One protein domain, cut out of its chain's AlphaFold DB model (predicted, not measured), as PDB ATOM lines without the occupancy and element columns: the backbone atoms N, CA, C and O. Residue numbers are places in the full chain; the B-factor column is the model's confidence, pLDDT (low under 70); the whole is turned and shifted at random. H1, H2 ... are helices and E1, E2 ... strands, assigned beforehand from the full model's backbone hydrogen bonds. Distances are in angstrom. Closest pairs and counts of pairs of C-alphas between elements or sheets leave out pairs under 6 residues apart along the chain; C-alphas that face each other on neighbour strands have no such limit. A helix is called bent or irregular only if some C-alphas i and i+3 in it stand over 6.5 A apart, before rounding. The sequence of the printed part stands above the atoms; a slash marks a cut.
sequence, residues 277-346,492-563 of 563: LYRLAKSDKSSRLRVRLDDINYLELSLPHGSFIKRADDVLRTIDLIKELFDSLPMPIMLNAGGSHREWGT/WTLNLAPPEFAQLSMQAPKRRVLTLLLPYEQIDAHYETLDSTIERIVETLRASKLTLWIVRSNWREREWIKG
ATOM      1  N   LEU A 277     -20.821 -78.985 -70.261       92.00
ATOM      2  CA  LEU A 277     -20.922 -77.624 -69.747       92.00
ATOM      3  C   LEU A 277     -19.547 -77.174 -69.255       92.00
ATOM      4  O   LEU A 277     -18.970 -77.811 -68.371       92.00
ATOM      5  N   TYR A 278     -19.021 -76.090 -69.821       93.94
ATOM      6  CA  TYR A 278     -17.680 -75.615 -69.505       93.94
ATOM      7  C   TYR A 278     -17.582 -74.094 -69.387       93.94
ATOM      8  O   TYR A 278     -18.485 -73.347 -69.760       93.94
ATOM      9  N   ARG A 279     -16.465 -73.635 -68.822       91.69
ATOM     10  CA  ARG A 279     -16.094 -72.224 -68.729       91.69
ATOM     11  C   ARG A 279     -14.580 -72.079 -68.750       91.69
ATOM     12  O   ARG A 279     -13.872 -72.859 -68.117       91.69
ATOM     13  N   LEU A 280     -14.086 -71.039 -69.412       91.44
ATOM     14  CA  LEU A 280     -12.673 -70.684 -69.400       91.44
ATOM     15  C   LEU A 280     -12.445 -69.459 -68.505       91.44
ATOM     16  O   LEU A 280     -13.035 -68.403 -68.715       91.44
ATOM     17  N   ALA A 281     -11.586 -69.591 -67.498       87.69
ATOM     18  CA  ALA A 281     -11.149 -68.480 -66.661       87.69
ATOM     19  C   ALA A 281      -9.696 -68.117 -66.991       87.69
ATOM     20  O   ALA A 281      -8.805 -68.968 -66.953       87.69
ATOM     21  N   LYS A 282      -9.444 -66.848 -67.313       82.31
ATOM     22  CA  LYS A 282      -8.105 -66.350 -67.661       82.31
ATOM     23  C   LYS A 282      -7.324 -66.023 -66.382       82.31
ATOM     24  O   LYS A 282      -7.876 -65.459 -65.442       82.31
ATOM     25  N   SER A 283      -6.043 -66.386 -66.333       77.31
ATOM     26  CA  SER A 283      -5.120 -65.996 -65.258       77.31
ATOM     27  C   SER A 283      -3.762 -65.576 -65.825       77.31
ATOM     28  O   SER A 283      -3.502 -65.724 -67.019       77.31
ATOM     29  N   ASP A 284      -2.872 -65.067 -64.971       68.69
ATOM     30  CA  ASP A 284      -1.595 -64.490 -65.407       68.69
ATOM     31  C   ASP A 284      -0.670 -65.461 -66.156       68.69
ATOM     32  O   ASP A 284       0.060 -65.062 -67.064       68.69
ATOM     33  N   LYS A 285      -0.651 -66.736 -65.758       74.56
ATOM     34  CA  LYS A 285       0.311 -67.734 -66.269       74.56
ATOM     35  C   LYS A 285      -0.349 -68.904 -66.999       74.56
ATOM     36  O   LYS A 285       0.336 -69.697 -67.647       74.56
ATOM     37  N   SER A 286      -1.665 -69.032 -66.888       84.31
ATOM     38  CA  SER A 286      -2.438 -70.104 -67.505       84.31
ATOM     39  C   SER A 286      -3.885 -69.679 -67.715       84.31
ATOM     40  O   SER A 286      -4.392 -68.779 -67.048       84.31
ATOM     41  N   SER A 287      -4.575 -70.381 -68.599       89.44
ATOM     42  CA  SER A 287      -6.035 -70.399 -68.590       89.44
ATOM     43  C   SER A 287      -6.510 -71.596 -67.769       89.44
ATOM     44  O   SER A 287      -5.796 -72.592 -67.636       89.44
ATOM     45  N   ARG A 288      -7.688 -71.494 -67.163       92.44
ATOM     46  CA  ARG A 288      -8.300 -72.559 -66.369       92.44
ATOM     47  C   ARG A 288      -9.586 -72.984 -67.045       92.44
ATOM     48  O   ARG A 288     -10.538 -72.207 -67.078       92.44
ATOM     49  N   LEU A 289      -9.599 -74.191 -67.593       94.81
ATOM     50  CA  LEU A 289     -10.807 -74.783 -68.150       94.81
ATOM     51  C   LEU A 289     -11.559 -75.483 -67.025       94.81
ATOM     52  O   LEU A 289     -11.028 -76.394 -66.401       94.81
ATOM     53  N   ARG A 290     -12.780 -75.038 -66.760       94.50
ATOM     54  CA  ARG A 290     -13.697 -75.660 -65.812       94.50
ATOM     55  C   ARG A 290     -14.736 -76.438 -66.587       94.50
ATOM     56  O   ARG A 290     -15.349 -75.867 -67.481       94.50
ATOM     57  N   VAL A 291     -14.951 -77.695 -66.234       94.94
ATOM     58  CA  VAL A 291     -15.961 -78.564 -66.839       94.94
ATOM     59  C   VAL A 291     -16.843 -79.109 -65.734       94.94
ATOM     60  O   VAL A 291     -16.343 -79.670 -64.762       94.94
ATOM     61  N   ARG A 292     -18.154 -78.924 -65.864       93.12
ATOM     62  CA  ARG A 292     -19.126 -79.401 -64.883       93.12
ATOM     63  C   ARG A 292     -19.147 -80.932 -64.861       93.12
ATOM     64  O   ARG A 292     -19.214 -81.561 -65.923       93.12
ATOM     65  N   LEU A 293     -19.074 -81.491 -63.656       92.62
ATOM     66  CA  LEU A 293     -19.218 -82.926 -63.404       92.62
ATOM     67  C   LEU A 293     -20.654 -83.222 -62.961       92.62
ATOM     68  O   LEU A 293     -21.324 -84.016 -63.605       92.62
ATOM     69  N   ASP A 294     -21.157 -82.489 -61.964       89.69
ATOM     70  CA  ASP A 294     -22.541 -82.568 -61.480       89.69
ATOM     71  C   ASP A 294     -23.071 -81.174 -61.064       89.69
ATOM     72  O   ASP A 294     -22.589 -80.144 -61.543       89.69
ATOM     73  N   ASP A 295     -24.086 -81.105 -60.204       86.50
ATOM     74  CA  ASP A 295     -24.683 -79.849 -59.736       86.50
ATOM     75  C   ASP A 295     -23.776 -78.978 -58.867       86.50
ATOM     76  O   ASP A 295     -23.938 -77.756 -58.853       86.50
ATOM     77  N   ILE A 296     -22.821 -79.577 -58.159       88.31
ATOM     78  CA  ILE A 296     -21.989 -78.891 -57.164       88.31
ATOM     79  C   ILE A 296     -20.488 -79.109 -57.384       88.31
ATOM     80  O   ILE A 296     -19.681 -78.475 -56.711       88.31
ATOM     81  N   ASN A 297     -20.088 -79.969 -58.319       90.38
ATOM     82  CA  ASN A 297     -18.711 -80.352 -58.593       90.38
ATOM     83  C   ASN A 297     -18.311 -80.014 -60.030       90.38
ATOM     84  O   ASN A 297     -19.053 -80.215 -60.998       90.38
ATOM     85  N   TYR A 298     -17.079 -79.538 -60.182       93.44
ATOM     86  CA  TYR A 298     -16.464 -79.326 -61.485       93.44
ATOM     87  C   TYR A 298     -14.997 -79.756 -61.499       93.44
ATOM     88  O   TYR A 298     -14.268 -79.652 -60.510       93.44
ATOM     89  N   LEU A 299     -14.558 -80.208 -62.669       95.25
ATOM     90  CA  LEU A 299     -13.167 -80.447 -63.015       95.25
ATOM     91  C   LEU A 299     -12.530 -79.123 -63.441       95.25
ATOM     92  O   LEU A 299     -13.020 -78.474 -64.358       95.25
ATOM     93  N   GLU A 300     -11.424 -78.724 -62.821       94.94
ATOM     94  CA  GLU A 300     -10.600 -77.597 -63.265       94.94
ATOM     95  C   GLU A 300      -9.293 -78.121 -63.865       94.94
ATOM     96  O   GLU A 300      -8.546 -78.831 -63.199       94.94
ATOM     97  N   LEU A 301      -8.992 -77.754 -65.109       94.56
ATOM     98  CA  LEU A 301      -7.746 -78.063 -65.808       94.56
ATOM     99  C   LEU A 301      -6.905 -76.793 -65.947       94.56
ATOM    100  O   LEU A 301      -7.384 -75.772 -66.444       94.56
ATOM    101  N   SER A 302      -5.629 -76.851 -65.559       91.69
ATOM    102  CA  SER A 302      -4.681 -75.771 -65.863       91.69
ATOM    103  C   SER A 302      -4.137 -75.939 -67.274       91.69
ATOM    104  O   SER A 302      -3.582 -76.990 -67.608       91.69
ATOM    105  N   LEU A 303      -4.248 -74.874 -68.068       91.69
ATOM    106  CA  LEU A 303      -3.787 -74.761 -69.449       91.69
ATOM    107  C   LEU A 303      -2.658 -73.711 -69.525       91.69
ATOM    108  O   LEU A 303      -2.922 -72.524 -69.749       91.69
ATOM    109  N   PRO A 304      -1.385 -74.088 -69.281       87.31
ATOM    110  CA  PRO A 304      -0.270 -73.145 -69.296       87.31
ATOM    111  C   PRO A 304      -0.005 -72.624 -70.709       87.31
ATOM    112  O   PRO A 304       0.146 -73.419 -71.640       87.31
ATOM    113  N   HIS A 305       0.143 -71.305 -70.847       83.50
ATOM    114  CA  HIS A 305       0.240 -70.636 -72.150       83.50
ATOM    115  C   HIS A 305       1.374 -71.178 -73.033       83.50
ATOM    116  O   HIS A 305       1.169 -71.415 -74.217       83.50
ATOM    117  N   GLY A 306       2.545 -71.467 -72.452       79.00
ATOM    118  CA  GLY A 306       3.708 -71.950 -73.207       79.00
ATOM    119  C   GLY A 306       3.665 -73.424 -73.630       79.00
ATOM    120  O   GLY A 306       4.469 -73.835 -74.459       79.00
ATOM    121  N   SER A 307       2.766 -74.241 -73.068       82.38
ATOM    122  CA  SER A 307       2.745 -75.697 -73.316       82.38
ATOM    123  C   SER A 307       1.408 -76.243 -73.808       82.38
ATOM    124  O   SER A 307       1.324 -77.433 -74.098       82.38
ATOM    125  N   PHE A 308       0.366 -75.409 -73.868       83.44
ATOM    126  CA  PHE A 308      -0.997 -75.866 -74.130       83.44
ATOM    127  C   PHE A 308      -1.143 -76.570 -75.481       83.44
ATOM    128  O   PHE A 308      -1.672 -77.673 -75.511       83.44
ATOM    129  N   ILE A 309      -0.608 -75.998 -76.566       83.12
ATOM    130  CA  ILE A 309      -0.751 -76.557 -77.924       83.12
ATOM    131  C   ILE A 309      -0.269 -78.013 -77.986       83.12
ATOM    132  O   ILE A 309      -0.928 -78.859 -78.573       83.12
ATOM    133  N   LYS A 310       0.834 -78.339 -77.299       84.31
ATOM    134  CA  LYS A 310       1.402 -79.700 -77.265       84.31
ATOM    135  C   LYS A 310       0.564 -80.708 -76.467       84.31
ATOM    136  O   LYS A 310       0.898 -81.886 -76.451       84.31
ATOM    137  N   ARG A 311      -0.437 -80.238 -75.721       86.88
ATOM    138  CA  ARG A 311      -1.239 -81.017 -74.762       86.88
ATOM    139  C   ARG A 311      -2.740 -80.870 -75.007       86.88
ATOM    140  O   ARG A 311      -3.524 -81.344 -74.190       86.88
ATOM    141  N   ALA A 312      -3.136 -80.194 -76.087       87.12
ATOM    142  CA  ALA A 312      -4.531 -79.945 -76.429       87.12
ATOM    143  C   ALA A 312      -5.301 -81.267 -76.598       87.12
ATOM    144  O   ALA A 312      -6.385 -81.417 -76.041       87.12
ATOM    145  N   ASP A 313      -4.672 -82.261 -77.231       88.31
ATOM    146  CA  ASP A 313      -5.247 -83.596 -77.451       88.31
ATOM    147  C   ASP A 313      -5.527 -84.361 -76.145       88.31
ATOM    148  O   ASP A 313      -6.390 -85.234 -76.093       88.31
ATOM    149  N   ASP A 314      -4.826 -84.028 -75.056       92.38
ATOM    150  CA  ASP A 314      -5.029 -84.676 -73.759       92.38
ATOM    151  C   ASP A 314      -6.222 -84.084 -72.981       92.38
ATOM    152  O   ASP A 314      -6.593 -84.634 -71.940       92.38
ATOM    153  N   VAL A 315      -6.812 -82.966 -73.434       93.25
ATOM    154  CA  VAL A 315      -7.889 -82.255 -72.719       93.25
ATOM    155  C   VAL A 315      -9.159 -83.092 -72.661       93.25
ATOM    156  O   VAL A 315      -9.572 -83.454 -71.562       93.25
ATOM    157  N   LEU A 316      -9.741 -83.440 -73.814       93.94
ATOM    158  CA  LEU A 316     -10.984 -84.219 -73.872       93.94
ATOM    159  C   LEU A 316     -10.808 -85.588 -73.221       93.94
ATOM    160  O   LEU A 316     -11.561 -85.939 -72.323       93.94
ATOM    161  N   ARG A 317      -9.709 -86.283 -73.540       94.00
ATOM    162  CA  ARG A 317      -9.380 -87.571 -72.919       94.00
ATOM    163  C   ARG A 317      -9.312 -87.489 -71.392       94.00
ATOM    164  O   ARG A 317      -9.713 -88.425 -70.713       94.00
ATOM    165  N   THR A 318      -8.774 -86.398 -70.840       94.75
ATOM    166  CA  THR A 318      -8.748 -86.203 -69.385       94.75
ATOM    167  C   THR A 318     -10.143 -85.915 -68.835       94.75
ATOM    168  O   THR A 318     -10.458 -86.389 -67.750       94.75
ATOM    169  N   ILE A 319     -10.966 -85.141 -69.548       95.56
ATOM    170  CA  ILE A 319     -12.342 -84.844 -69.134       95.56
ATOM    171  C   ILE A 319     -13.165 -86.131 -69.073       95.56
ATOM    172  O   ILE A 319     -13.748 -86.403 -68.028       95.56
ATOM    173  N   ASP A 320     -13.145 -86.934 -70.136       94.06
ATOM    174  CA  ASP A 320     -13.906 -88.183 -70.229       94.06
ATOM    175  C   ASP A 320     -13.480 -89.168 -69.144       94.06
ATOM    176  O   ASP A 320     -14.312 -89.673 -68.394       94.06
ATOM    177  N   LEU A 321     -12.167 -89.352 -68.985       94.56
ATOM    178  CA  LEU A 321     -11.596 -90.225 -67.966       94.56
ATOM    179  C   LEU A 321     -12.034 -89.825 -66.545       94.56
ATOM    180  O   LEU A 321     -12.333 -90.682 -65.717       94.56
ATOM    181  N   ILE A 322     -12.048 -88.524 -66.239       94.94
ATOM    182  CA  ILE A 322     -12.452 -88.039 -64.913       94.94
ATOM    183  C   ILE A 322     -13.966 -88.114 -64.731       94.94
ATOM    184  O   ILE A 322     -14.399 -88.418 -63.626       94.94
ATOM    185  N   LYS A 323     -14.760 -87.862 -65.775       93.44
ATOM    186  CA  LYS A 323     -16.217 -88.024 -65.724       93.44
ATOM    187  C   LYS A 323     -16.614 -89.471 -65.473       93.44
ATOM    188  O   LYS A 323     -17.346 -89.724 -64.530       93.44
ATOM    189  N   GLU A 324     -16.050 -90.411 -66.225       93.62
ATOM    190  CA  GLU A 324     -16.306 -91.841 -66.036       93.62
ATOM    191  C   GLU A 324     -15.919 -92.305 -64.626       93.62
ATOM    192  O   GLU A 324     -16.667 -93.039 -63.974       93.62
ATOM    193  N   LEU A 325     -14.764 -91.850 -64.122       93.56
ATOM    194  CA  LEU A 325     -14.392 -92.079 -62.731       93.56
ATOM    195  C   LEU A 325     -15.470 -91.508 -61.804       93.56
ATOM    196  O   LEU A 325     -16.015 -92.248 -60.999       93.56
ATOM    197  N   PHE A 326     -15.792 -90.223 -61.929       91.88
ATOM    198  CA  PHE A 326     -16.711 -89.525 -61.034       91.88
ATOM    199  C   PHE A 326     -18.109 -90.164 -60.994       91.88
ATOM    200  O   PHE A 326     -18.628 -90.397 -59.908       91.88
ATOM    201  N   ASP A 327     -18.661 -90.536 -62.151       91.06
ATOM    202  CA  ASP A 327     -19.995 -91.139 -62.293       91.06
ATOM    203  C   ASP A 327     -20.101 -92.539 -61.670       91.06
ATOM    204  O   ASP A 327     -21.194 -93.035 -61.403       91.06
ATOM    205  N   SER A 328     -18.968 -93.199 -61.444       91.50
ATOM    206  CA  SER A 328     -18.910 -94.577 -60.948       91.50
ATOM    207  C   SER A 328     -18.349 -94.698 -59.532       91.50
ATOM    208  O   SER A 328     -18.168 -95.814 -59.040       91.50
ATOM    209  N   LEU A 329     -18.041 -93.575 -58.880       91.75
ATOM    210  CA  LEU A 329     -17.590 -93.569 -57.496       91.75
ATOM    211  C   LEU A 329     -18.787 -93.646 -56.542       91.75
ATOM    212  O   LEU A 329     -19.760 -92.917 -56.720       91.75
ATOM    213  N   PRO A 330     -18.709 -94.465 -55.479       89.38
ATOM    214  CA  PRO A 330     -19.794 -94.570 -54.506       89.38
ATOM    215  C   PRO A 330     -19.872 -93.353 -53.575       89.38
ATOM    216  O   PRO A 330     -20.816 -93.239 -52.805       89.38
ATOM    217  N   MET A 331     -18.874 -92.465 -53.601       90.62
ATOM    218  CA  MET A 331     -18.732 -91.357 -52.662       90.62
ATOM    219  C   MET A 331     -18.204 -90.096 -53.360       90.62
ATOM    220  O   MET A 331     -17.393 -90.206 -54.287       90.62
ATOM    221  N   PRO A 332     -18.593 -88.891 -52.909       91.31
ATOM    222  CA  PRO A 332     -18.068 -87.655 -53.468       91.31
ATOM    223  C   PRO A 332     -16.574 -87.483 -53.181       91.31
ATOM    224  O   PRO A 332     -16.085 -87.787 -52.088       91.31
ATOM    225  N   ILE A 333     -15.857 -86.906 -54.144       94.25
ATOM    226  CA  ILE A 333     -14.420 -86.647 -54.029       94.25
ATOM    227  C   ILE A 333     -14.073 -85.193 -54.330       94.25
ATOM    228  O   ILE A 333     -14.722 -84.520 -55.126       94.25
ATOM    229  N   MET A 334     -12.989 -84.721 -53.726       93.75
ATOM    230  CA  MET A 334     -12.347 -83.454 -54.054       93.75
ATOM    231  C   MET A 334     -10.862 -83.689 -54.305       93.75
ATOM    232  O   MET A 334     -10.227 -84.508 -53.641       93.75
ATOM    233  N   LEU A 335     -10.279 -82.932 -55.229       93.44
ATOM    234  CA  LEU A 335      -8.847 -82.974 -55.500       93.44
ATOM    235  C   LEU A 335      -8.290 -81.559 -55.495       93.44
ATOM    236  O   LEU A 335      -8.500 -80.795 -56.433       93.44
ATOM    237  N   ASN A 336      -7.535 -81.235 -54.451       88.50
ATOM    238  CA  ASN A 336      -6.996 -79.902 -54.216       88.50
ATOM    239  C   ASN A 336      -5.477 -79.854 -54.432       88.50
ATOM    240  O   ASN A 336      -4.773 -80.871 -54.388       88.50
ATOM    241  N   ALA A 337      -4.952 -78.644 -54.648       80.56
ATOM    242  CA  ALA A 337      -3.517 -78.417 -54.531       80.56
ATOM    243  C   ALA A 337      -3.076 -78.719 -53.089       80.56
ATOM    244  O   ALA A 337      -3.800 -78.414 -52.140       80.56
ATOM    245  N   GLY A 338      -1.892 -79.311 -52.919       72.69
ATOM    246  CA  GLY A 338      -1.302 -79.465 -51.594       72.69
ATOM    247  C   GLY A 338      -1.075 -78.099 -50.953       72.69
ATOM    248  O   GLY A 338      -0.240 -77.330 -51.422       72.69
ATOM    249  N   GLY A 339      -1.837 -77.794 -49.903       61.31
ATOM    250  CA  GLY A 339      -1.542 -76.685 -49.001       61.31
ATOM    251  C   GLY A 339      -0.380 -77.043 -48.074       61.31
ATOM    252  O   GLY A 339      -0.193 -78.210 -47.724       61.31
ATOM    253  N   SER A 340       0.409 -76.044 -47.685       53.72
ATOM    254  CA  SER A 340       1.439 -76.188 -46.656       53.72
ATOM    255  C   SER A 340       0.794 -76.432 -45.285       53.72
ATOM    256  O   SER A 340      -0.102 -75.690 -44.894       53.72
ATOM    257  N   HIS A 341       1.303 -77.449 -44.581       65.19
ATOM    258  CA  HIS A 341       0.992 -77.853 -43.199       65.19
ATOM    259  C   HIS A 341      -0.340 -78.594 -42.988       65.19
ATOM    260  O   HIS A 341      -1.296 -78.068 -42.427       65.19
ATOM    261  N   ARG A 342      -0.374 -79.871 -43.392       81.94
ATOM    262  CA  ARG A 342      -1.265 -80.872 -42.784       81.94
ATOM    263  C   ARG A 342      -0.449 -81.731 -41.828       81.94
ATOM    264  O   ARG A 342       0.663 -82.129 -42.171       81.94
ATOM    265  N   GLU A 343      -1.015 -82.029 -40.669       88.12
ATOM    266  CA  GLU A 343      -0.480 -83.034 -39.755       88.12
ATOM    267  C   GLU A 343      -0.945 -84.407 -40.250       88.12
ATOM    268  O   GLU A 343      -2.084 -84.813 -40.032       88.12
ATOM    269  N   TRP A 344      -0.104 -85.081 -41.033       92.19
ATOM    270  CA  TRP A 344      -0.404 -86.421 -41.539       92.19
ATOM    271  C   TRP A 344      -0.373 -87.456 -40.407       92.19
ATOM    272  O   TRP A 344       0.350 -87.284 -39.431       92.19
ATOM    273  N   GLY A 345      -1.148 -88.529 -40.550       92.44
ATOM    274  CA  GLY A 345      -1.336 -89.559 -39.528       92.44
ATOM    275  C   GLY A 345      -2.221 -89.114 -38.363       92.44
ATOM    276  O   GLY A 345      -2.144 -89.704 -37.293       92.44
ATOM    277  N   THR A 346      -3.029 -88.060 -38.533       92.12
ATOM    278  CA  THR A 346      -3.871 -87.514 -37.456       92.12
ATOM    279  C   THR A 346      -5.362 -87.638 -37.743       92.12
ATOM    280  O   THR A 346      -5.815 -87.565 -38.894       92.12
ATOM    281  N   TRP A 492      -2.103 -89.692 -44.702       95.62
ATOM    282  CA  TRP A 492      -3.540 -89.462 -44.562       95.62
ATOM    283  C   TRP A 492      -3.881 -88.570 -43.365       95.62
ATOM    284  O   TRP A 492      -3.057 -88.334 -42.490       95.62
ATOM    285  N   THR A 493      -5.089 -88.027 -43.341       95.44
ATOM    286  CA  THR A 493      -5.710 -87.416 -42.164       95.44
ATOM    287  C   THR A 493      -7.215 -87.599 -42.280       95.44
ATOM    288  O   THR A 493      -7.767 -87.506 -43.381       95.44
ATOM    289  N   LEU A 494      -7.874 -87.876 -41.163       95.56
ATOM    290  CA  LEU A 494      -9.319 -88.059 -41.101       95.56
ATOM    291  C   LEU A 494      -9.923 -86.925 -40.285       95.56
ATOM    292  O   LEU A 494      -9.563 -86.743 -39.129       95.56
ATOM    293  N   ASN A 495     -10.831 -86.158 -40.876       93.44
ATOM    294  CA  ASN A 495     -11.559 -85.113 -40.171       93.44
ATOM    295  C   ASN A 495     -13.016 -85.535 -39.975       93.44
ATOM    296  O   ASN A 495     -13.775 -85.587 -40.939       93.44
ATOM    297  N   LEU A 496     -13.368 -85.832 -38.728       91.81
ATOM    298  CA  LEU A 496     -14.703 -86.217 -38.274       91.81
ATOM    299  C   LEU A 496     -15.526 -85.014 -37.796       91.81
ATOM    300  O   LEU A 496     -16.631 -85.180 -37.298       91.81
ATOM    301  N   ALA A 497     -14.998 -83.797 -37.915       86.62
ATOM    302  CA  ALA A 497     -15.700 -82.623 -37.427       86.62
ATOM    303  C   ALA A 497     -16.864 -82.108 -38.272       86.62
ATOM    304  O   ALA A 497     -17.791 -81.556 -37.690       86.62
ATOM    305  N   PRO A 498     -16.887 -82.264 -39.608       88.00
ATOM    306  CA  PRO A 498     -18.078 -81.895 -40.353       88.00
ATOM    307  C   PRO A 498     -19.269 -82.755 -39.898       88.00
ATOM    308  O   PRO A 498     -19.070 -83.942 -39.612       88.00
ATOM    309  N   PRO A 499     -20.490 -82.188 -39.838       84.12
ATOM    310  CA  PRO A 499     -21.667 -82.871 -39.296       84.12
ATOM    311  C   PRO A 499     -22.239 -83.943 -40.232       84.12
ATOM    312  O   PRO A 499     -22.775 -84.942 -39.773       84.12
ATOM    313  N   GLU A 500     -22.098 -83.772 -41.548       88.19
ATOM    314  CA  GLU A 500     -22.737 -84.653 -42.539       88.19
ATOM    315  C   GLU A 500     -21.834 -85.806 -43.007       88.19
ATOM    316  O   GLU A 500     -22.312 -86.859 -43.430       88.19
ATOM    317  N   PHE A 501     -20.515 -85.613 -42.975       91.69
ATOM    318  CA  PHE A 501     -19.558 -86.568 -43.525       91.69
ATOM    319  C   PHE A 501     -18.212 -86.519 -42.804       91.69
ATOM    320  O   PHE A 501     -17.726 -85.459 -42.408       91.69
ATOM    321  N   ALA A 502     -17.547 -87.667 -42.746       93.88
ATOM    322  CA  ALA A 502     -16.128 -87.740 -42.461       93.88
ATOM    323  C   ALA A 502     -15.321 -87.353 -43.713       93.88
ATOM    324  O   ALA A 502     -15.617 -87.784 -44.828       93.88
ATOM    325  N   GLN A 503     -14.276 -86.546 -43.547       95.00
ATOM    326  CA  GLN A 503     -13.364 -86.172 -44.629       95.00
ATOM    327  C   GLN A 503     -12.051 -86.938 -44.500       95.00
ATOM    328  O   GLN A 503     -11.176 -86.560 -43.716       95.00
ATOM    329  N   LEU A 504     -11.871 -87.971 -45.318       96.56
ATOM    330  CA  LEU A 504     -10.590 -88.660 -45.430       96.56
ATOM    331  C   LEU A 504      -9.737 -87.955 -46.480       96.56
ATOM    332  O   LEU A 504     -10.025 -88.016 -47.672       96.56
ATOM    333  N   SER A 505      -8.685 -87.268 -46.049       95.62
ATOM    334  CA  SER A 505      -7.731 -86.620 -46.948       95.62
ATOM    335  C   SER A 505      -6.437 -87.414 -47.031       95.62
ATOM    336  O   SER A 505      -5.887 -87.795 -46.005       95.62
ATOM    337  N   MET A 506      -5.897 -87.587 -48.231       95.25
ATOM    338  CA  MET A 506      -4.641 -88.295 -48.458       95.25
ATOM    339  C   MET A 506      -3.772 -87.643 -49.522       95.25
ATOM    340  O   MET A 506      -4.256 -86.954 -50.427       95.25
ATOM    341  N   GLN A 507      -2.464 -87.861 -49.409       92.62
ATOM    342  CA  GLN A 507      -1.513 -87.403 -50.406       92.62
ATOM    343  C   GLN A 507      -1.591 -88.277 -51.662       92.62
ATOM    344  O   GLN A 507      -1.248 -89.454 -51.660       92.62
ATOM    345  N   ALA A 508      -2.005 -87.655 -52.760       89.62
ATOM    346  CA  ALA A 508      -2.064 -88.246 -54.087       89.62
ATOM    347  C   ALA A 508      -0.799 -87.889 -54.907       89.62
ATOM    348  O   ALA A 508      -0.015 -87.007 -54.514       89.62
ATOM    349  N   PRO A 509      -0.581 -88.521 -56.080       85.50
ATOM    350  CA  PRO A 509       0.547 -88.207 -56.957       85.50
ATOM    351  C   PRO A 509       0.687 -86.708 -57.259       85.50
ATOM    352  O   PRO A 509      -0.290 -85.956 -57.283       85.50
ATOM    353  N   LYS A 510       1.922 -86.263 -57.532       83.31
ATOM    354  CA  LYS A 510       2.262 -84.844 -57.776       83.31
ATOM    355  C   LYS A 510       1.938 -83.928 -56.575       83.31
ATOM    356  O   LYS A 510       1.631 -82.754 -56.774       83.31
ATOM    357  N   ARG A 511       2.021 -84.458 -55.341       84.38
ATOM    358  CA  ARG A 511       1.759 -83.747 -54.068       84.38
ATOM    359  C   ARG A 511       0.359 -83.122 -53.988       84.38
ATOM    360  O   ARG A 511       0.175 -82.067 -53.378       84.38
ATOM    361  N   ARG A 512      -0.626 -83.741 -54.637       87.94
ATOM    362  CA  ARG A 512      -2.025 -83.312 -54.533       87.94
ATOM    363  C   ARG A 512      -2.659 -83.889 -53.281       87.94
ATOM    364  O   ARG A 512      -2.134 -84.835 -52.703       87.94
ATOM    365  N   VAL A 513      -3.789 -83.322 -52.882       92.75
ATOM    366  CA  VAL A 513      -4.585 -83.854 -51.776       92.75
ATOM    367  C   VAL A 513      -5.911 -84.329 -52.336       92.75
ATOM    368  O   VAL A 513      -6.698 -83.514 -52.820       92.75
ATOM    369  N   LEU A 514      -6.114 -85.643 -52.297       94.75
ATOM    370  CA  LEU A 514      -7.402 -86.275 -52.543       94.75
ATOM    371  C   LEU A 514      -8.180 -86.257 -51.232       94.75
ATOM    372  O   LEU A 514      -7.649 -86.684 -50.212       94.75
ATOM    373  N   THR A 515      -9.412 -85.771 -51.259       95.81
ATOM    374  CA  THR A 515     -10.331 -85.829 -50.125       95.81
ATOM    375  C   THR A 515     -11.554 -86.631 -50.535       95.81
ATOM    376  O   THR A 515     -12.241 -86.258 -51.482       95.81
ATOM    377  N   LEU A 516     -11.812 -87.719 -49.820       95.75
ATOM    378  CA  LEU A 516     -13.024 -88.520 -49.922       95.75
ATOM    379  C   LEU A 516     -14.009 -88.022 -48.865       95.75
ATOM    380  O   LEU A 516     -13.626 -87.823 -47.708       95.75
ATOM    381  N   LEU A 517     -15.253 -87.784 -49.269       94.31
ATOM    382  CA  LEU A 517     -16.336 -87.405 -48.367       94.31
ATOM    383  C   LEU A 517     -17.154 -88.656 -48.072       94.31
ATOM    384  O   LEU A 517     -17.753 -89.218 -48.980       94.31
ATOM    385  N   LEU A 518     -17.146 -89.094 -46.818       95.00
ATOM    386  CA  LEU A 518     -17.793 -90.316 -46.352       95.00
ATOM    387  C   LEU A 518     -19.020 -89.931 -45.510       95.00
ATOM    388  O   LEU A 518     -18.843 -89.601 -44.335       95.00
ATOM    389  N   PRO A 519     -20.245 -89.918 -46.072       93.31
ATOM    390  CA  PRO A 519     -21.455 -89.644 -45.300       93.31
ATOM    391  C   PRO A 519     -21.569 -90.593 -44.108       93.31
ATOM    392  O   PRO A 519     -21.421 -91.803 -44.286       93.31
ATOM    393  N   TYR A 520     -21.848 -90.080 -42.907       90.56
ATOM    394  CA  TYR A 520     -21.895 -90.930 -41.704       90.56
ATOM    395  C   TYR A 520     -22.954 -92.029 -41.796       90.56
ATOM    396  O   TYR A 520     -22.735 -93.135 -41.316       90.56
ATOM    397  N   GLU A 521     -24.068 -91.759 -42.475       91.31
ATOM    398  CA  GLU A 521     -25.146 -92.730 -42.693       91.31
ATOM    399  C   GLU A 521     -24.722 -93.922 -43.570       91.31
ATOM    400  O   GLU A 521     -25.325 -94.989 -43.493       91.31
ATOM    401  N   GLN A 522     -23.687 -93.758 -44.404       92.56
ATOM    402  CA  GLN A 522     -23.248 -94.754 -45.395       92.56
ATOM    403  C   GLN A 522     -21.787 -95.182 -45.206       92.56
ATOM    404  O   GLN A 522     -21.244 -95.944 -46.007       92.56
ATOM    405  N   ILE A 523     -21.128 -94.710 -44.149       91.12
ATOM    406  CA  ILE A 523     -19.686 -94.883 -43.962       91.12
ATOM    407  C   ILE A 523     -19.270 -96.355 -43.864       91.12
ATOM    408  O   ILE A 523     -18.219 -96.709 -44.390       91.12
ATOM    409  N   ASP A 524     -20.097 -97.228 -43.275       90.31
ATOM    410  CA  ASP A 524     -19.820 -98.669 -43.229       90.31
ATOM    411  C   ASP A 524     -19.857 -99.303 -44.633       90.31
ATOM    412  O   ASP A 524     -18.992-100.113 -44.955       90.31
ATOM    413  N   ALA A 525     -20.790 -98.894 -45.500       90.06
ATOM    414  CA  ALA A 525     -20.860 -99.380 -46.882       90.06
ATOM    415  C   ALA A 525     -19.690 -98.850 -47.733       90.06
ATOM    416  O   ALA A 525     -19.099 -99.570 -48.539       90.06
ATOM    417  N   HIS A 526     -19.307 -97.587 -47.535       90.38
ATOM    418  CA  HIS A 526     -18.144 -97.005 -48.208       90.38
ATOM    419  C   HIS A 526     -16.827 -97.610 -47.734       90.38
ATOM    420  O   HIS A 526     -15.894 -97.729 -48.524       90.38
ATOM    421  N   TYR A 527     -16.749 -98.017 -46.469       87.19
ATOM    422  CA  TYR A 527     -15.572 -98.661 -45.905       87.19
ATOM    423  C   TYR A 527     -15.202 -99.950 -46.654       87.19
ATOM    424  O   TYR A 527     -14.032-100.145 -46.977       87.19
ATOM    425  N   GLU A 528     -16.184-100.788 -47.005       88.06
ATOM    426  CA  GLU A 528     -15.953-102.055 -47.722       88.06
ATOM    427  C   GLU A 528     -15.336-101.865 -49.115       88.06
ATOM    428  O   GLU A 528     -14.638-102.742 -49.621       88.06
ATOM    429  N   THR A 529     -15.558-100.701 -49.728       91.88
ATOM    430  CA  THR A 529     -15.080-100.364 -51.077       91.88
ATOM    431  C   THR A 529     -13.985 -99.299 -51.070       91.88
ATOM    432  O   THR A 529     -13.556 -98.846 -52.134       91.88
ATOM    433  N   LEU A 530     -13.517 -98.881 -49.890       92.94
ATOM    434  CA  LEU A 530     -12.635 -97.728 -49.738       92.94
ATOM    435  C   LEU A 530     -11.293 -97.940 -50.443       92.94
ATOM    436  O   LEU A 530     -10.850 -97.075 -51.197       92.94
ATOM    437  N   ASP A 531     -10.666 -99.096 -50.226       91.25
ATOM    438  CA  ASP A 531      -9.347 -99.416 -50.780       91.25
ATOM    439  C   ASP A 531      -9.373 -99.468 -52.316       91.25
ATOM    440  O   ASP A 531      -8.632 -98.741 -52.980       91.25
ATOM    441  N   SER A 532     -10.310-100.229 -52.891       92.81
ATOM    442  CA  SER A 532     -10.473-100.331 -54.348       92.81
ATOM    443  C   SER A 532     -10.859 -98.992 -54.986       92.81
ATOM    444  O   SER A 532     -10.397 -98.663 -56.083       92.81
ATOM    445  N   THR A 533     -11.646 -98.175 -54.282       94.31
ATOM    446  CA  THR A 533     -11.975 -96.807 -54.696       94.31
ATOM    447  C   THR A 533     -10.722 -95.930 -54.769       94.31
ATOM    448  O   THR A 533     -10.499 -95.255 -55.778       94.31
ATOM    449  N   ILE A 534      -9.879 -95.947 -53.733       93.88
ATOM    450  CA  ILE A 534      -8.632 -95.171 -53.697       93.88
ATOM    451  C   ILE A 534      -7.698 -95.598 -54.828       93.88
ATOM    452  O   ILE A 534      -7.181 -94.735 -55.542       93.88
ATOM    453  N   GLU A 535      -7.495 -96.904 -55.012       92.81
ATOM    454  CA  GLU A 535      -6.618 -97.446 -56.054       92.81
ATOM    455  C   GLU A 535      -7.063 -96.973 -57.441       92.81
ATOM    456  O   GLU A 535      -6.270 -96.374 -58.176       92.81
ATOM    457  N   ARG A 536      -8.359 -97.093 -57.744       94.50
ATOM    458  CA  ARG A 536      -8.935 -96.633 -59.011       94.50
ATOM    459  C   ARG A 536      -8.759 -95.130 -59.234       94.50
ATOM    460  O   ARG A 536      -8.402 -94.702 -60.337       94.50
ATOM    461  N   ILE A 537      -8.965 -94.306 -58.203       94.38
ATOM    462  CA  ILE A 537      -8.741 -92.854 -58.295       94.38
ATOM    463  C   ILE A 537      -7.260 -92.571 -58.570       94.38
ATOM    464  O   ILE A 537      -6.928 -91.793 -59.466       94.38
ATOM    465  N   VAL A 538      -6.347 -93.202 -57.829       92.44
ATOM    466  CA  VAL A 538      -4.902 -92.991 -57.976       92.44
ATOM    467  C   VAL A 538      -4.413 -93.409 -59.363       92.44
ATOM    468  O   VAL A 538      -3.626 -92.676 -59.969       92.44
ATOM    469  N   GLU A 539      -4.885 -94.534 -59.898       93.00
ATOM    470  CA  GLU A 539      -4.582 -94.983 -61.261       93.00
ATOM    471  C   GLU A 539      -5.067 -93.983 -62.310       93.00
ATOM    472  O   GLU A 539      -4.292 -93.562 -63.176       93.00
ATOM    473  N   THR A 540      -6.301 -93.506 -62.166       93.19
ATOM    474  CA  THR A 540      -6.883 -92.479 -63.039       93.19
ATOM    475  C   THR A 540      -6.047 -91.193 -63.022       93.19
ATOM    476  O   THR A 540      -5.717 -90.617 -64.064       93.19
ATOM    477  N   LEU A 541      -5.615 -90.755 -61.835       91.50
ATOM    478  CA  LEU A 541      -4.767 -89.571 -61.673       91.50
ATOM    479  C   LEU A 541      -3.356 -89.756 -62.252       91.50
ATOM    480  O   LEU A 541      -2.763 -88.777 -62.714       91.50
ATOM    481  N   ARG A 542      -2.809 -90.980 -62.235       90.62
ATOM    482  CA  ARG A 542      -1.526 -91.313 -62.880       90.62
ATOM    483  C   ARG A 542      -1.647 -91.318 -64.402       90.62
ATOM    484  O   ARG A 542      -0.742 -90.819 -65.069       90.62
ATOM    485  N   ALA A 543      -2.761 -91.820 -64.936       90.31
ATOM    486  CA  ALA A 543      -3.046 -91.819 -66.368       90.31
ATOM    487  C   ALA A 543      -3.260 -90.399 -66.923       90.31
ATOM    488  O   ALA A 543      -2.937 -90.125 -68.082       90.31
ATOM    489  N   SER A 544      -3.743 -89.463 -66.096       88.31
ATOM    490  CA  SER A 544      -3.892 -88.072 -66.515       88.31
ATOM    491  C   SER A 544      -2.549 -87.347 -66.647       88.31
ATOM    492  O   SER A 544      -1.801 -87.092 -65.690       88.31
ATOM    493  N   LYS A 545      -2.280 -86.894 -67.871       86.94
ATOM    494  CA  LYS A 545      -1.130 -86.036 -68.156       86.94
ATOM    495  C   LYS A 545      -1.346 -84.612 -67.664       86.94
ATOM    496  O   LYS A 545      -0.356 -83.936 -67.378       86.94
ATOM    497  N   LEU A 546      -2.589 -84.135 -67.562       89.38
ATOM    498  CA  LEU A 546      -2.912 -82.742 -67.248       89.38
ATOM    499  C   LEU A 546      -2.809 -82.402 -65.755       89.38
ATOM    500  O   LEU A 546      -2.867 -83.248 -64.856       89.38
ATOM    501  N   THR A 547      -2.593 -81.114 -65.483       90.06
ATOM    502  CA  THR A 547      -2.739 -80.601 -64.122       90.06
ATOM    503  C   THR A 547      -4.211 -80.315 -63.883       90.06
ATOM    504  O   THR A 547      -4.769 -79.487 -64.598       90.06
ATOM    505  N   LEU A 548      -4.813 -81.004 -62.911       93.19
ATOM    506  CA  LEU A 548      -6.250 -80.951 -62.670       93.19
ATOM    507  C   LEU A 548      -6.617 -80.871 -61.188       93.19
ATOM    508  O   LEU A 548      -5.845 -81.301 -60.326       93.19
ATOM    509  N   TRP A 549      -7.818 -80.370 -60.930       94.00
ATOM    510  CA  TRP A 549      -8.471 -80.304 -59.627       94.00
ATOM    511  C   TRP A 549      -9.933 -80.708 -59.765       94.00
ATOM    512  O   TRP A 549     -10.535 -80.490 -60.812       94.00
ATOM    513  N   ILE A 550     -10.497 -81.265 -58.702       93.94
ATOM    514  CA  ILE A 550     -11.933 -81.525 -58.587       93.94
ATOM    515  C   ILE A 550     -12.410 -80.660 -57.437       93.94
ATOM    516  O   ILE A 550     -11.954 -80.827 -56.302       93.94
ATOM    517  N   VAL A 551     -13.255 -79.688 -57.758       90.31
ATOM    518  CA  VAL A 551     -13.651 -78.633 -56.833       90.31
ATOM    519  C   VAL A 551     -15.150 -78.712 -56.606       90.31
ATOM    520  O   VAL A 551     -15.927 -78.682 -57.559       90.31
ATOM    521  N   ARG A 552     -15.533 -78.763 -55.329       87.31
ATOM    522  CA  ARG A 552     -16.913 -78.610 -54.875       87.31
ATOM    523  C   ARG A 552     -17.198 -77.125 -54.650       87.31
ATOM    524  O   ARG A 552     -16.413 -76.443 -53.992       87.31
ATOM    525  N   SER A 553     -18.287 -76.614 -55.208       80.75
ATOM    526  CA  SER A 553     -18.696 -75.217 -55.105       80.75
ATOM    527  C   SER A 553     -20.203 -75.102 -54.936       80.75
ATOM    528  O   SER A 553     -20.977 -75.716 -55.661       80.75
ATOM    529  N   ASN A 554     -20.615 -74.240 -54.011       65.38
ATOM    530  CA  ASN A 554     -22.018 -73.989 -53.678       65.38
ATOM    531  C   ASN A 554     -22.642 -72.927 -54.610       65.38
ATOM    532  O   ASN A 554     -23.703 -72.376 -54.321       65.38
ATOM    533  N   TRP A 555     -21.941 -72.557 -55.687       56.84
ATOM    534  CA  TRP A 555     -22.302 -71.428 -56.539       56.84
ATOM    535  C   TRP A 555     -23.509 -71.751 -57.424       56.84
ATOM    536  O   TRP A 555     -23.389 -72.431 -58.443       56.84
ATOM    537  N   ARG A 556     -24.664 -71.182 -57.067       51.12
ATOM    538  CA  ARG A 556     -25.815 -71.033 -57.964       51.12
ATOM    539  C   ARG A 556     -25.560 -69.840 -58.905       51.12
ATOM    540  O   ARG A 556     -25.509 -68.707 -58.453       51.12
ATOM    541  N   GLU A 557     -25.397 -70.146 -60.195       49.72
ATOM    542  CA  GLU A 557     -25.409 -69.251 -61.374       49.72
ATOM    543  C   GLU A 557     -24.309 -68.174 -61.534       49.72
ATOM    544  O   GLU A 557     -24.221 -67.202 -60.792       49.72
ATOM    545  N   ARG A 558     -23.527 -68.277 -62.625       54.62
ATOM    546  CA  ARG A 558     -23.737 -67.537 -63.896       54.62
ATOM    547  C   ARG A 558     -22.692 -67.968 -64.950       54.62
ATOM    548  O   ARG A 558     -21.497 -68.038 -64.659       54.62
ATOM    549  N   GLU A 559     -23.195 -68.253 -66.157       67.44
ATOM    550  CA  GLU A 559     -22.485 -68.488 -67.435       67.44
ATOM    551  C   GLU A 559     -21.647 -69.778 -67.560       67.44
ATOM    552  O   GLU A 559     -20.415 -69.758 -67.578       67.44
ATOM    553  N   TRP A 560     -22.333 -70.917 -67.708       76.88
ATOM    554  CA  TRP A 560     -21.752 -72.110 -68.337       76.88
ATOM    555  C   TRP A 560     -22.036 -72.081 -69.839       76.88
ATOM    556  O   TRP A 560     -23.165 -71.812 -70.247       76.88
ATOM    557  N   ILE A 561     -21.033 -72.396 -70.653       77.31
ATOM    558  CA  ILE A 561     -21.181 -72.580 -72.098       77.31
ATOM    559  C   ILE A 561     -21.458 -74.060 -72.347       77.31
ATOM    560  O   ILE A 561     -20.777 -74.923 -71.789       77.31
ATOM    561  N   LYS A 562     -22.462 -74.364 -73.174       80.31
ATOM    562  CA  LYS A 562     -22.698 -75.728 -73.647       80.31
ATOM    563  C   LYS A 562     -21.818 -75.979 -74.866       80.31
ATOM    564  O   LYS A 562     -21.997 -75.312 -75.882       80.31
ATOM    565  N   GLY A 563     -20.854 -76.881 -74.699       62.81
ATOM    566  CA  GLY A 563     -19.977 -77.383 -75.753       62.81
ATOM    567  C   GLY A 563     -20.742 -78.160 -76.799       62.81
ATOM    568  O   GLY A 563     -21.620 -78.973 -76.433       62.81
TER     569      GLY A 563
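Overview. This is residues 277 to 346 and 492 to 563 of the 563 residues of the protein "WGR domain-containing protein" of Bacteroidetes bacterium (UniProt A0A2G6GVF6). Two small, strongly twisted antiparallel sheets of four strands stand edge to edge, E8 of the one beside E4 of the other, and together make one long, nearly continuous wall. The helices cover one side of this wall: H1 over the first sheet and H3 over the second run side by side in opposite directions, with H2 beyond H3 at the far end, while the last stretch of the chain folds back to E1 at the other end. The printed part has 142 residues, with named elements in the order E1 E2 E3 H1 E4 E5 E6 E7 H2 H3 E8, and its class is mixed, helices and strands. The sheets have the orders E1 E2 E3 E8 and E4 E7 E6 E5. The whole is compact, with a radius of gyration of the C-alphas of 15.7 A and spans of 44 by 30 by 26 A.

Along the chain. E1, residues 277 to 282, begins at C-alpha 277 at (-20.922, -77.624, -69.747) and is 17.2 A long. E2, residues 286 to 292, is 19.3 A long, and E3, residues 297 to 304, is 22.5 A. H1, residues 313 to 327, is 22.5 A long and only just irregular, with C-alphas 313 and 316 6.8 A apart. E4 holds residues 333 to 337, 13.7 A, and after the cut E5 holds residues 492 to 495, 10.1 A. E6, residues 501 to 508, is 20.5 A long, and E7, residues 512 to 519, is 22.4 A. H2, residues 520 to 528, is 14.0 A long and irregular, with C-alphas 521 and 524 8.0 A apart. H3, residues 530 to 543, is 20.1 A long and begins at (-12.635, -97.728, -49.738). E8, residues 547 to 552, is 17.0 A long and ends at C-alpha 552 at (-16.913, -78.610, -54.875).

Arrangement. E1, E2 and E3 form a meander, each strand the antiparallel neighbour of the one before; N 279 and O 290 are 2.8 A apart, and N 289 and O 301 are 3.0 A apart. E8 is the antiparallel neighbour of E3, with N 300 and O 549 at 2.8 A. H1 is on this sheet, two layers, at a height over the sheet of 10.0 A, and runs along the strands at 18 degrees to E3 on the local plane. The closest C-alphas of E4 and E8 are those of Leu 335 and Ile 550, 4.6 A apart. E4 is the antiparallel neighbour of E7, with N 334 and O 515 at 2.8 A. E5, E6 and E7 form a second meander, with N 493 and O 505 at 2.8 A and N 504 and O 516 at 3.0 A. H2 and H3 are on this sheet, again two layers. H3 has a height over the sheet of 10.0 A and lies over E7, only just slantwise to the strands at 32 degrees on the local plane. The closest C-alphas of E7 and H2 are those of Leu 518 and His 526, 7.0 A apart. H1, with residues 321 to 325 alone, touches H3 at a shallow tilt of 9 degrees, opposite ways; the closest C-alphas are those of Leu 321 and Thr 540, 7.2 A apart. H2 and H3 meet only through their link, and H1 and H2 are apart. In H3 every O i to N i+4 pair is within hydrogen-bond range; in H1 10 of 11 are, and in H2 2 of 5, beside 3 of 6 O i to N i+3 pairs.

Size, cuts and confidence. The C-alphas of Gly 306 and Glu 521 are the two farthest apart, at 46.9 A. Residues 347 to 491 are not printed, and C-alphas 346 and 492 are 7.4 A apart across this cut. Of the links printed whole, E3 to H1 is short and the others are tight. Residues 277 to 278 of E1 pair antiparallel with residues 561 to 562, and residue 563 is the chain's last. The mean pLDDT of the printed part is 87.9; residue 284, residues 339 to 341, residues 554 to 559 and residue 563 are under 70.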